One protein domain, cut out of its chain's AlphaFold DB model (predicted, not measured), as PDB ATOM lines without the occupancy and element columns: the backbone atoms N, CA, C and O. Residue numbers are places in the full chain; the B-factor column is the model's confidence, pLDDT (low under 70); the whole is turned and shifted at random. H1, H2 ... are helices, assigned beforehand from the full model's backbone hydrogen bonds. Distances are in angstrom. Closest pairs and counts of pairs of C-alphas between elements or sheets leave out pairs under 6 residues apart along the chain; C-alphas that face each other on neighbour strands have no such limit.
ATOM      1  N   PHE A 562     -38.786   3.013  -4.607       76.38
ATOM      2  CA  PHE A 562     -40.223   3.129  -4.835       76.38
ATOM      3  C   PHE A 562     -40.933   1.892  -4.283       76.38
ATOM      4  O   PHE A 562     -40.420   0.776  -4.375       76.38
ATOM      5  N   HIS A 563     -42.112   2.102  -3.714       72.56
ATOM      6  CA  HIS A 563     -43.029   1.073  -3.250       72.56
ATOM      7  C   HIS A 563     -43.828   0.472  -4.416       72.56
ATOM      8  O   HIS A 563     -44.011  -0.738  -4.453       72.56
ATOM      9  N   GLN A 564     -44.244   1.270  -5.412       73.62
ATOM     10  CA  GLN A 564     -44.932   0.794  -6.624       73.62
ATOM     11  C   GLN A 564     -44.228   1.289  -7.904       73.62
ATOM     12  O   GLN A 564     -44.782   2.085  -8.671       73.62
ATOM     13  N   PRO A 565     -43.006   0.802  -8.199       76.06
ATOM     14  CA  PRO A 565     -42.223   1.313  -9.324       76.06
ATOM     15  C   PRO A 565     -42.851   1.053 -10.695       76.06
ATOM     16  O   PRO A 565     -42.550   1.779 -11.647       76.06
ATOM     17  N   PHE A 566     -43.693   0.027 -10.819       82.50
ATOM     18  CA  PHE A 566     -44.339  -0.387 -12.064       82.50
ATOM     19  C   PHE A 566     -45.818   0.003 -12.064       82.50
ATOM     20  O   PHE A 566     -46.440   0.136 -11.014       82.50
ATOM     21  N   GLY A 567     -46.370   0.264 -13.251       67.50
ATOM     22  CA  GLY A 567     -47.694   0.874 -13.355       67.50
ATOM     23  C   GLY A 567     -48.852   0.054 -12.778       67.50
ATOM     24  O   GLY A 567     -48.795  -1.165 -12.670       67.50
ATOM     25  N   LEU A 568     -49.936   0.762 -12.439       54.12
ATOM     26  CA  LEU A 568     -51.156   0.197 -11.847       54.12
ATOM     27  C   LEU A 568     -52.447   0.659 -12.558       54.12
ATOM     28  O   LEU A 568     -53.514   0.662 -11.951       54.12
ATOM     29  N   GLY A 569     -52.396   1.070 -13.827       48.72
ATOM     30  CA  GLY A 569     -53.607   1.332 -14.630       48.72
ATOM     31  C   GLY A 569     -54.294   0.045 -15.113       48.72
ATOM     32  O   GLY A 569     -53.669  -1.011 -15.105       48.72
ATOM     33  N   GLU A 570     -55.545   0.136 -15.585       39.00
ATOM     34  CA  GLU A 570     -56.281  -0.989 -16.213       39.00
ATOM     35  C   GLU A 570     -55.528  -1.596 -17.414       39.00
ATOM     36  O   GLU A 570     -55.703  -2.760 -17.751       39.00
ATOM     37  N   THR A 571     -54.622  -0.818 -18.014       42.97
ATOM     38  CA  THR A 571     -53.758  -1.188 -19.144       42.97
ATOM     39  C   THR A 571     -52.296  -1.429 -18.742       42.97
ATOM     40  O   THR A 571     -51.401  -1.365 -19.589       42.97
ATOM     41  N   SER A 572     -52.000  -1.640 -17.452       65.50
ATOM     42  CA  SER A 572     -50.614  -1.780 -17.001       65.50
ATOM     43  C   SER A 572     -50.066  -3.195 -17.128       65.50
ATOM     44  O   SER A 572     -50.650  -4.170 -16.664       65.50
ATOM     45  N   ASP A 573     -48.870  -3.277 -17.702       70.88
ATOM     46  CA  ASP A 573     -48.155  -4.521 -17.955       70.88
ATOM     47  C   ASP A 573     -47.267  -4.998 -16.797       70.88
ATOM     48  O   ASP A 573     -46.519  -5.949 -16.995       70.88
ATOM     49  N   MET A 574     -47.307  -4.344 -15.623       80.38
ATOM     50  CA  MET A 574     -46.456  -4.638 -14.452       80.38
ATOM     51  C   MET A 574     -44.947  -4.701 -14.760       80.38
ATOM     52  O   MET A 574     -44.173  -5.291 -14.010       80.38
ATOM     53  N   ARG A 575     -44.509  -4.086 -15.867       84.69
ATOM     54  CA  ARG A 575     -43.129  -4.182 -16.359       84.69
ATOM     55  C   ARG A 575     -42.475  -2.839 -16.604       84.69
ATOM     56  O   ARG A 575     -41.283  -2.678 -16.341       84.69
ATOM     57  N   HIS A 576     -43.205  -1.885 -17.173       85.44
ATOM     58  CA  HIS A 576     -42.628  -0.577 -17.458       85.44
ATOM     59  C   HIS A 576     -42.696   0.321 -16.220       85.44
ATOM     60  O   HIS A 576     -43.783   0.498 -15.662       85.44
ATOM     61  N   PRO A 577     -41.558   0.914 -15.801       86.81
ATOM     62  CA  PRO A 577     -41.557   1.834 -14.681       86.81
ATOM     63  C   PRO A 577     -42.483   3.025 -14.917       86.81
ATOM     64  O   PRO A 577     -42.625   3.515 -16.045       86.81
ATOM     65  N   MET A 578     -43.085   3.513 -13.841       84.25
ATOM     66  CA  MET A 578     -43.915   4.708 -13.862       84.25
ATOM     67  C   MET A 578     -43.099   5.940 -14.260       84.25
ATOM     68  O   MET A 578     -41.906   6.040 -13.977       84.25
ATOM     69  N   LEU A 579     -43.747   6.908 -14.924       83.81
ATOM     70  CA  LEU A 579     -43.048   8.087 -15.446       83.81
ATOM     71  C   LEU A 579     -42.321   8.860 -14.342       83.81
ATOM     72  O   LEU A 579     -41.188   9.268 -14.553       83.81
ATOM     73  N   HIS A 580     -42.951   9.025 -13.180       82.56
ATOM     74  CA  HIS A 580     -42.373   9.737 -12.043       82.56
ATOM     75  C   HIS A 580     -41.065   9.058 -11.568       82.56
ATOM     76  O   HIS A 580     -40.042   9.722 -11.412       82.56
ATOM     77  N   ALA A 581     -41.038   7.721 -11.499       86.50
ATOM     78  CA  ALA A 581     -39.839   6.951 -11.171       86.50
ATOM     79  C   ALA A 581     -38.750   7.059 -12.259       86.50
ATOM     80  O   ALA A 581     -37.564   7.197 -11.950       86.50
ATOM     81  N   ILE A 582     -39.143   7.064 -13.541       87.50
ATOM     82  CA  ILE A 582     -38.219   7.314 -14.660       87.50
ATOM     83  C   ILE A 582     -37.604   8.708 -14.536       87.50
ATOM     84  O   ILE A 582     -36.386   8.834 -14.598       87.50
ATOM     85  N   LEU A 583     -38.423   9.751 -14.379       84.81
ATOM     86  CA  LEU A 583     -37.970  11.142 -14.332       84.81
ATOM     87  C   LEU A 583     -37.041  11.397 -13.149       84.81
ATOM     88  O   LEU A 583     -36.007  12.036 -13.340       84.81
ATOM     89  N   PHE A 584     -37.357  10.835 -11.981       87.06
ATOM     90  CA  PHE A 584     -36.466  10.857 -10.828       87.06
ATOM     91  C   PHE A 584     -35.100  10.256 -11.169       87.06
ATOM     92  O   PHE A 584     -34.065  10.900 -11.009       87.06
ATOM     93  N   ASN A 585     -35.091   9.040 -11.723       90.56
ATOM     94  CA  ASN A 585     -33.853   8.373 -12.101       90.56
ATOM     95  C   ASN A 585     -33.044   9.190 -13.126       90.56
ATOM     96  O   ASN A 585     -31.824   9.291 -13.019       90.56
ATOM     97  N   MET A 586     -33.712   9.832 -14.088       89.81
ATOM     98  CA  MET A 586     -33.039  10.704 -15.050       89.81
ATOM     99  C   MET A 586     -32.465  11.975 -14.406       89.81
ATOM    100  O   MET A 586     -31.376  12.393 -14.788       89.81
ATOM    101  N   LYS A 587     -33.155  12.576 -13.427       87.75
ATOM    102  CA  LYS A 587     -32.644  13.728 -12.666       87.75
ATOM    103  C   LYS A 587     -31.407  13.362 -11.851       87.75
ATOM    104  O   LYS A 587     -30.435  14.108 -11.870       87.75
ATOM    105  N   VAL A 588     -31.399  12.184 -11.226       89.81
ATOM    106  CA  VAL A 588     -30.199  11.641 -10.569       89.81
ATOM    107  C   VAL A 588     -29.051  11.529 -11.577       89.81
ATOM    108  O   VAL A 588     -27.948  11.998 -11.307       89.81
ATOM    109  N   PHE A 589     -29.297  10.962 -12.762       92.69
ATOM    110  CA  PHE A 589     -28.268  10.887 -13.804       92.69
ATOM    111  C   PHE A 589     -27.750  12.281 -14.197       92.69
ATOM    112  O   PHE A 589     -26.539  12.481 -14.288       92.69
ATOM    113  N   GLU A 590     -28.648  13.247 -14.416       90.00
ATOM    114  CA  GLU A 590     -28.296  14.632 -14.748       90.00
ATOM    115  C   GLU A 590     -27.375  15.237 -13.693       90.00
ATOM    116  O   GLU A 590     -26.288  15.697 -14.026       90.00
ATOM    117  N   ARG A 591     -27.775  15.159 -12.424       89.19
ATOM    118  CA  ARG A 591     -27.043  15.737 -11.298       89.19
ATOM    119  C   ARG A 591     -25.593  15.268 -11.216       89.19
ATOM    120  O   ARG A 591     -24.703  16.084 -10.974       89.19
ATOM    121  N   TYR A 592     -25.357  13.965 -11.364       90.75
ATOM    122  CA  TYR A 592     -24.027  13.398 -11.141       90.75
ATOM    123  C   TYR A 592     -23.175  13.348 -12.401       90.75
ATOM    124  O   TYR A 592     -21.971  13.581 -12.339       90.75
ATOM    125  N   PHE A 593     -23.766  13.039 -13.554       93.12
ATOM    126  CA  PHE A 593     -22.994  12.832 -14.776       93.12
ATOM    127  C   PHE A 593     -22.897  14.085 -15.633       93.12
ATOM    128  O   PHE A 593     -21.924  14.208 -16.378       93.12
ATOM    129  N   CYS A 594     -23.863  14.998 -15.542       89.31
ATOM    130  CA  CYS A 594     -23.991  16.127 -16.452       89.31
ATOM    131  C   CYS A 594     -23.631  17.444 -15.761       89.31
ATOM    132  O   CYS A 594     -24.038  17.697 -14.630       89.31
ATOM    133  N   ASP A 595     -22.863  18.286 -16.450       85.69
ATOM    134  CA  ASP A 595     -22.477  19.615 -15.973       85.69
ATOM    135  C   ASP A 595     -23.686  20.557 -16.022       85.69
ATOM    136  O   ASP A 595     -23.936  21.292 -16.985       85.69
ATOM    137  N   THR A 596     -24.503  20.422 -14.984       75.75
ATOM    138  CA  THR A 596     -25.731  21.160 -14.723       75.75
ATOM    139  C   THR A 596     -25.611  21.796 -13.347       75.75
ATOM    140  O   THR A 596     -24.878  21.307 -12.491       75.75
ATOM    141  N   GLN A 597     -26.321  22.897 -13.112       77.50
ATOM    142  CA  GLN A 597     -26.305  23.559 -11.804       77.50
ATOM    143  C   GLN A 597     -27.156  22.830 -10.750       77.50
ATOM    144  O   GLN A 597     -27.311  23.351  -9.647       77.50
ATOM    145  N   LEU A 598     -27.681  21.636 -11.070       79.75
ATOM    146  CA  LEU A 598     -28.412  20.802 -10.122       79.75
ATOM    147  C   LEU A 598     -27.512  20.416  -8.954       79.75
ATOM    148  O   LEU A 598     -26.361  20.006  -9.142       79.75
ATOM    149  N   LYS A 599     -28.070  20.502  -7.751       81.06
ATOM    150  CA  LYS A 599     -27.397  20.146  -6.504       81.06
ATOM    151  C   LYS A 599     -28.048  18.929  -5.865       81.06
ATOM    152  O   LYS A 599     -29.096  18.459  -6.305       81.06
ATOM    153  N   ASP A 600     -27.403  18.388  -4.837       78.38
ATOM    154  CA  ASP A 600     -27.933  17.216  -4.133       78.38
ATOM    155  C   ASP A 600     -29.242  17.557  -3.409       78.38
ATOM    156  O   ASP A 600     -30.126  16.708  -3.341       78.38
ATOM    157  N   GLU A 601     -29.410  18.811  -2.973       72.44
ATOM    158  CA  GLU A 601     -30.663  19.308  -2.395       72.44
ATOM    159  C   GLU A 601     -31.825  19.270  -3.404       72.44
ATOM    160  O   GLU A 601     -32.947  18.935  -3.043       72.44
ATOM    161  N   ASP A 602     -31.569  19.529  -4.691       75.94
ATOM    162  CA  ASP A 602     -32.618  19.470  -5.719       75.94
ATOM    163  C   ASP A 602     -33.074  18.030  -5.999       75.94
ATOM    164  O   ASP A 602     -34.234  17.791  -6.337       75.94
ATOM    165  N   ILE A 603     -32.168  17.056  -5.866       79.50
ATOM    166  CA  ILE A 603     -32.505  15.630  -5.980       79.50
ATOM    167  C   ILE A 603     -33.300  15.157  -4.770       79.50
ATOM    168  O   ILE A 603     -34.186  14.315  -4.912       79.50
ATOM    169  N   ALA A 604     -32.982  15.690  -3.600       71.44
ATOM    170  CA  ALA A 604     -33.670  15.374  -2.367       71.44
ATOM    171  C   ALA A 604     -35.135  15.853  -2.396       71.44
ATOM    172  O   ALA A 604     -36.045  15.036  -2.245       71.44
ATOM    173  N   ASP A 605     -35.363  17.112  -2.785       68.31
ATOM    174  CA  ASP A 605     -36.707  17.665  -3.000       68.31
ATOM    175  C   ASP A 605     -37.513  16.860  -4.032       68.31
ATOM    176  O   ASP A 605     -38.701  16.579  -3.849       68.31
ATOM    177  N   GLU A 606     -36.865  16.469  -5.137       76.81
ATOM    178  CA  GLU A 606     -37.512  15.646  -6.153       76.81
ATOM    179  C   GLU A 606     -37.919  14.285  -5.586       76.81
ATOM    180  O   GLU A 606     -38.994  13.776  -5.898       76.81
ATOM    181  N   MET A 607     -37.068  13.673  -4.761       75.38
ATOM    182  CA  MET A 607     -37.352  12.369  -4.175       75.38
ATOM    183  C   MET A 607     -38.612  12.406  -3.312       75.38
ATOM    184  O   MET A 607     -39.449  11.504  -3.405       75.38
ATOM    185  N   ASP A 608     -38.774  13.464  -2.523       67.38
ATOM    186  CA  ASP A 608     -39.952  13.670  -1.686       67.38
ATOM    187  C   ASP A 608     -41.231  13.780  -2.522       67.38
ATOM    188  O   ASP A 608     -42.241  13.135  -2.215       67.38
ATOM    189  N   GLU A 609     -41.200  14.545  -3.618       71.81
ATOM    190  CA  GLU A 609     -42.339  14.649  -4.536       71.81
ATOM    191  C   GLU A 609     -42.664  13.295  -5.186       71.81
ATOM    192  O   GLU A 609     -43.827  12.878  -5.259       71.81
ATOM    193  N   MET A 610     -41.642  12.590  -5.664       78.44
ATOM    194  CA  MET A 610     -41.816  11.349  -6.414       78.44
ATOM    195  C   MET A 610     -42.303  10.214  -5.515       78.44
ATOM    196  O   MET A 610     -43.149   9.427  -5.938       78.44
ATOM    197  N   ARG A 611     -41.870  10.180  -4.254       72.44
ATOM    198  CA  ARG A 611     -42.405   9.267  -3.239       72.44
ATOM    199  C   ARG A 611     -43.822   9.593  -2.832       72.44
ATOM    200  O   ARG A 611     -44.624   8.679  -2.685       72.44
ATOM    201  N   TYR A 612     -44.153  10.873  -2.674       71.19
ATOM    202  CA  TYR A 612     -45.537  11.259  -2.417       71.19
ATOM    203  C   TYR A 612     -46.462  10.703  -3.509       71.19
ATOM    204  O   TYR A 612     -47.490  10.097  -3.204       71.19
ATOM    205  N   ARG A 613     -46.067  10.854  -4.780       75.25
ATOM    206  CA  ARG A 613     -46.810  10.307  -5.923       75.25
ATOM    207  C   ARG A 613     -46.886   8.781  -5.864       75.25
ATOM    208  O   ARG A 613     -47.970   8.240  -6.042       75.25
ATOM    209  N   ASP A 614     -45.775   8.108  -5.590       77.56
ATOM    210  CA  ASP A 614     -45.692   6.649  -5.484       77.56
ATOM    211  C   ASP A 614     -46.602   6.080  -4.377       77.56
ATOM    212  O   ASP A 614     -47.447   5.230  -4.650       77.56
ATOM    213  N   PHE A 615     -46.550   6.622  -3.156       72.12
ATOM    214  CA  PHE A 615     -47.440   6.205  -2.063       72.12
ATOM    215  C   PHE A 615     -48.910   6.550  -2.324       72.12
ATOM    216  O   PHE A 615     -49.814   5.822  -1.913       72.12
ATOM    217  N   ALA A 616     -49.190   7.647  -3.028       72.12
ATOM    218  CA  ALA A 616     -50.555   7.990  -3.402       72.12
ATOM    219  C   ALA A 616     -51.177   6.985  -4.394       72.12
ATOM    220  O   ALA A 616     -52.404   6.901  -4.459       72.12
ATOM    221  N   LEU A 617     -50.376   6.171  -5.101       74.94
ATOM    222  CA  LEU A 617     -50.882   5.123  -5.998       74.94
ATOM    223  C   LEU A 617     -51.593   3.975  -5.269       74.94
ATOM    224  O   LEU A 617     -52.368   3.265  -5.908       74.94
ATOM    225  N   VAL A 618     -51.369   3.798  -3.963       67.38
ATOM    226  CA  VAL A 618     -52.030   2.766  -3.135       67.38
ATOM    227  C   VAL A 618     -53.117   3.334  -2.212       67.38
ATOM    228  O   VAL A 618     -53.721   2.598  -1.433       67.38
ATOM    229  N   GLY A 619     -53.391   4.638  -2.309       66.00
ATOM    230  CA  GLY A 619     -54.301   5.365  -1.426       66.00
ATOM    231  C   GLY A 619     -55.493   6.022  -2.139       66.00
ATOM    232  O   GLY A 619     -55.696   5.845  -3.341       66.00
ATOM    233  N   PRO A 620     -56.289   6.833  -1.416       67.56
ATOM    234  CA  PRO A 620     -57.501   7.464  -1.953       67.56
ATOM    235  C   PRO A 620     -57.238   8.482  -3.076       67.56
ATOM    236  O   PRO A 620     -58.147   8.787  -3.842       67.56
ATOM    237  N   ASP A 621     -56.005   8.982  -3.203       68.38
ATOM    238  CA  ASP A 621     -55.620   9.976  -4.218       68.38
ATOM    239  C   ASP A 621     -55.123   9.343  -5.530       68.38
ATOM    240  O   ASP A 621     -54.676  10.053  -6.435       68.38
ATOM    241  N   ARG A 622     -55.203   8.011  -5.653       77.31
ATOM    242  CA  ARG A 622     -54.691   7.239  -6.792       77.31
ATOM    243  C   ARG A 622     -55.147   7.790  -8.142       77.31
ATOM    244  O   ARG A 622     -54.312   8.020  -9.012       77.31
ATOM    245  N   GLU A 623     -56.449   8.012  -8.325       79.69
ATOM    246  CA  GLU A 623     -57.008   8.486  -9.604       79.69
ATOM    247  C   GLU A 623     -56.472   9.872  -9.991       79.69
ATOM    248  O   GLU A 623     -56.111  10.113 -11.145       79.69
ATOM    249  N   ALA A 624     -56.328  10.770  -9.013       76.38
ATOM    250  CA  ALA A 624     -55.768  12.097  -9.243       76.38
ATOM    251  C   ALA A 624     -54.299  12.012  -9.688       76.38
ATOM    252  O   ALA A 624     -53.903  12.655 -10.662       76.38
ATOM    253  N   VAL A 625     -53.494  11.175  -9.025       77.50
ATOM    254  CA  VAL A 625     -52.078  10.991  -9.372       77.50
ATOM    255  C   VAL A 625     -51.902  10.296 -10.722       77.50
ATOM    256  O   VAL A 625     -51.054  10.713 -11.513       77.50
ATOM    257  N   ILE A 626     -52.721   9.290 -11.043       80.75
ATOM    258  CA  ILE A 626     -52.712   8.639 -12.363       80.75
ATOM    259  C   ILE A 626     -53.036   9.648 -13.470       80.75
ATOM    260  O   ILE A 626     -52.368   9.638 -14.508       80.75
ATOM    261  N   SER A 627     -54.011  10.536 -13.257       79.62
ATOM    262  CA  SER A 627     -54.369  11.589 -14.218       79.62
ATOM    263  C   SER A 627     -53.207  12.559 -14.477       79.62
ATOM    264  O   SER A 627     -52.855  12.818 -15.634       79.62
ATOM    265  N   VAL A 628     -52.532  13.018 -13.415       77.75
ATOM    266  CA  VAL A 628     -51.338  13.875 -13.523       77.75
ATOM    267  C   VAL A 628     -50.225  13.164 -14.291       77.75
ATOM    268  O   VAL A 628     -49.727  13.693 -15.282       77.75
ATOM    269  N   ILE A 629     -49.885  11.934 -13.897       79.75
ATOM    270  CA  ILE A 629     -48.840  11.136 -14.555       79.75
ATOM    271  C   ILE A 629     -49.171  10.902 -16.032       79.75
ATOM    272  O   ILE A 629     -48.282  10.936 -16.881       79.75
ATOM    273  N   SER A 630     -50.440  10.660 -16.359       79.75
ATOM    274  CA  SER A 630     -50.884  10.443 -17.739       79.75
ATOM    275  C   SER A 630     -50.747  11.711 -18.579       79.75
ATOM    276  O   SER A 630     -50.236  11.642 -19.698       79.75
ATOM    277  N   THR A 631     -51.109  12.866 -18.021       78.75
ATOM    278  CA  THR A 631     -50.941  14.177 -18.664       78.75
ATOM    279  C   THR A 631     -49.462  14.480 -18.905       78.75
ATOM    280  O   THR A 631     -49.054  14.706 -20.045       78.75
ATOM    281  N   GLU A 632     -48.624  14.346 -17.874       78.94
ATOM    282  CA  GLU A 632     -47.169  14.505 -17.983       78.94
ATOM    283  C   GLU A 632     -46.557  13.517 -18.982       78.94
ATOM    284  O   GLU A 632     -45.601  13.845 -19.676       78.94
ATOM    285  N   LYS A 633     -47.099  12.299 -19.104       77.56
ATOM    286  CA  LYS A 633     -46.642  11.302 -20.085       77.56
ATOM    287  C   LYS A 633     -46.956  11.727 -21.510       77.56
ATOM    288  O   LYS A 633     -46.122  11.512 -22.395       77.56
ATOM    289  N   VAL A 634     -48.130  12.308 -21.748       74.81
ATOM    290  CA  VAL A 634     -48.501  12.880 -23.049       74.81
ATOM    291  C   VAL A 634     -47.584  14.055 -23.363       74.81
ATOM    292  O   VAL A 634     -46.973  14.072 -24.431       74.81
ATOM    293  N   GLU A 635     -47.391  14.979 -22.424       72.44
ATOM    294  CA  GLU A 635     -46.458  16.097 -22.581       72.44
ATOM    295  C   GLU A 635     -45.032  15.613 -22.835       72.44
ATOM    296  O   GLU A 635     -44.395  16.048 -23.789       72.44
ATOM    297  N   TRP A 636     -44.543  14.644 -22.064       70.81
ATOM    298  CA  TRP A 636     -43.220  14.050 -22.228       70.81
ATOM    299  C   TRP A 636     -43.056  13.408 -23.611       70.81
ATOM    300  O   TRP A 636     -42.028  13.558 -24.273       70.81
ATOM    301  N   ARG A 637     -44.088  12.720 -24.105       67.88
ATOM    302  CA  ARG A 637     -44.092  12.145 -25.458       67.88
ATOM    303  C   ARG A 637     -44.197  13.204 -26.556       67.88
ATOM    304  O   ARG A 637     -43.704  12.954 -27.653       67.88
ATOM    305  N   THR A 638     -44.817  14.351 -26.289       64.25
ATOM    306  CA  THR A 638     -45.138  15.369 -27.304       64.25
ATOM    307  C   THR A 638     -44.090  16.486 -27.355       64.25
ATOM    308  O   THR A 638     -43.520  16.729 -28.417       64.25
ATOM    309  N   LYS A 639     -43.747  17.094 -26.209       51.88
ATOM    310  CA  LYS A 639     -42.725  18.148 -26.031       51.88
ATOM    311  C   LYS A 639     -41.318  17.674 -26.416       51.88
ATOM    312  O   LYS A 639     -40.492  18.481 -26.837       51.88
ATOM    313  N   TYR A 640     -41.051  16.367 -26.332       51.88
ATOM    314  CA  TYR A 640     -39.728  15.783 -26.584       51.88
ATOM    315  C   TYR A 640     -39.666  14.843 -27.799       51.88
ATOM    316  O   TYR A 640     -38.692  14.097 -27.951       51.88
ATOM    317  N   LYS A 641     -40.639  14.932 -28.723       46.94
ATOM    318  CA  LYS A 641     -40.435  14.537 -30.129       46.94
ATOM    319  C   LYS A 641     -39.400  15.489 -30.735       46.94
ATOM    320  O   LYS A 641     -39.734  16.486 -31.369       46.94
ATOM    321  N   GLY A 642     -38.117  15.214 -30.503       42.72
ATOM    322  CA  GLY A 642     -37.055  15.839 -31.287       42.72
ATOM    323  C   GLY A 642     -37.322  15.603 -32.780       42.72
ATOM    324  O   GLY A 642     -37.909  14.574 -33.129       42.72
ATOM    325  N   PRO A 643     -36.943  16.531 -33.671       32.25
ATOM    326  CA  PRO A 643     -37.161  16.347 -35.099       32.25
ATOM    327  C   PRO A 643     -36.483  15.046 -35.553       32.25
ATOM    328  O   PRO A 643     -35.276  14.884 -35.388       32.25
ATOM    329  N   THR A 644     -37.254  14.108 -36.107       40.50
ATOM    330  CA  THR A 644     -36.700  12.922 -36.768       40.50
ATOM    331  C   THR A 644     -36.150  13.317 -38.136       40.50
ATOM    332  O   THR A 644     -36.648  14.247 -38.780       40.50
TER     333      THR A 644
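AT A GLANCE: This is residues 562 to 644 of the 732 residues of an uncharacterized protein of Zavarzinia aquatilis (UniProt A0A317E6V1). A long helical hairpin, H1 and H2 side by side, is joined at its open end by a third helix, H3, which makes a corner with the hairpin and slants away from it as an arm. Before H1, residues 562 to 578 form a looping stretch with no named element at that same open end, and residues 637 to 644 stick out at the far end of H3. The printed part has 83 residues with three named helices, in the order H1, H2, H3, and no named strand; its class is all helix. It is only just compact, close to loose, with a radius of gyration of the C-alphas of 13.8 A, and its C-alphas span 39 by 35 by 21 A.

HOW THE PARTS SIT: H1, residues 579 to 593, and H2, residues 600 to 616, form a helical hairpin. They touch, and their closest C-alphas, those of His 580 and Met 610, are 5.9 A apart. They run opposite ways at a shallow tilt of 13 degrees. H3, residues 622 to 639, only just touches H1, with 3 pairs of C-alphas within 8 A. H1 touches H3 with residues 579 to 580 alone, and H3 touches H1 with residues 629 to 633 alone; their closest C-alphas, those of Leu 579 and Ile 629, are 6.6 A apart. H1 and H3 run the same way at a steep tilt of 55 degrees. H2 and H3 only just touch, also with 3 pairs of C-alphas within 8 A, through residues 613 to 616 of H2 and 622 to 625 of H3. Their closest C-alphas, those of Ala 616 and Arg 622, are 5.4 A apart. H2 and H3 run opposite ways at a steep tilt of 52 degrees. The helix packing is only just mostly crossed, with 1 of the 3 touching pairs at a shallow tilt. In H1, H2 and H3 every O i to N i+4 pair is within hydrogen-bond range.

IN THESE COORDINATES: H1 begins at C-alpha 579, at (-43.048, 8.087, -15.446), and is 20.6 A long from first to last C-alpha. H2 measures 24.4 A in the same way, from Asp 600 to C-alpha 616 at (-50.555, 7.990, -3.402). H3, the longest helix by residues with 18, measures 25.1 A and ends at C-alpha 639, at (-42.725, 18.148, -26.031).

THE WHOLE: The two C-alphas farthest apart, those of Pro 620 and Thr 644, are 40.9 A apart. The printed part has no cut. The link from H1 to H2 is short and that from H2 to H3 is tight. Residues 637 to 644, of which 637 to 639 belong to H3, stand free. The mean pLDDT of the printed part is 74.3, and it is under 70 in residues 567 to 572, 605, 608, 618 to 621 and 637 to 644.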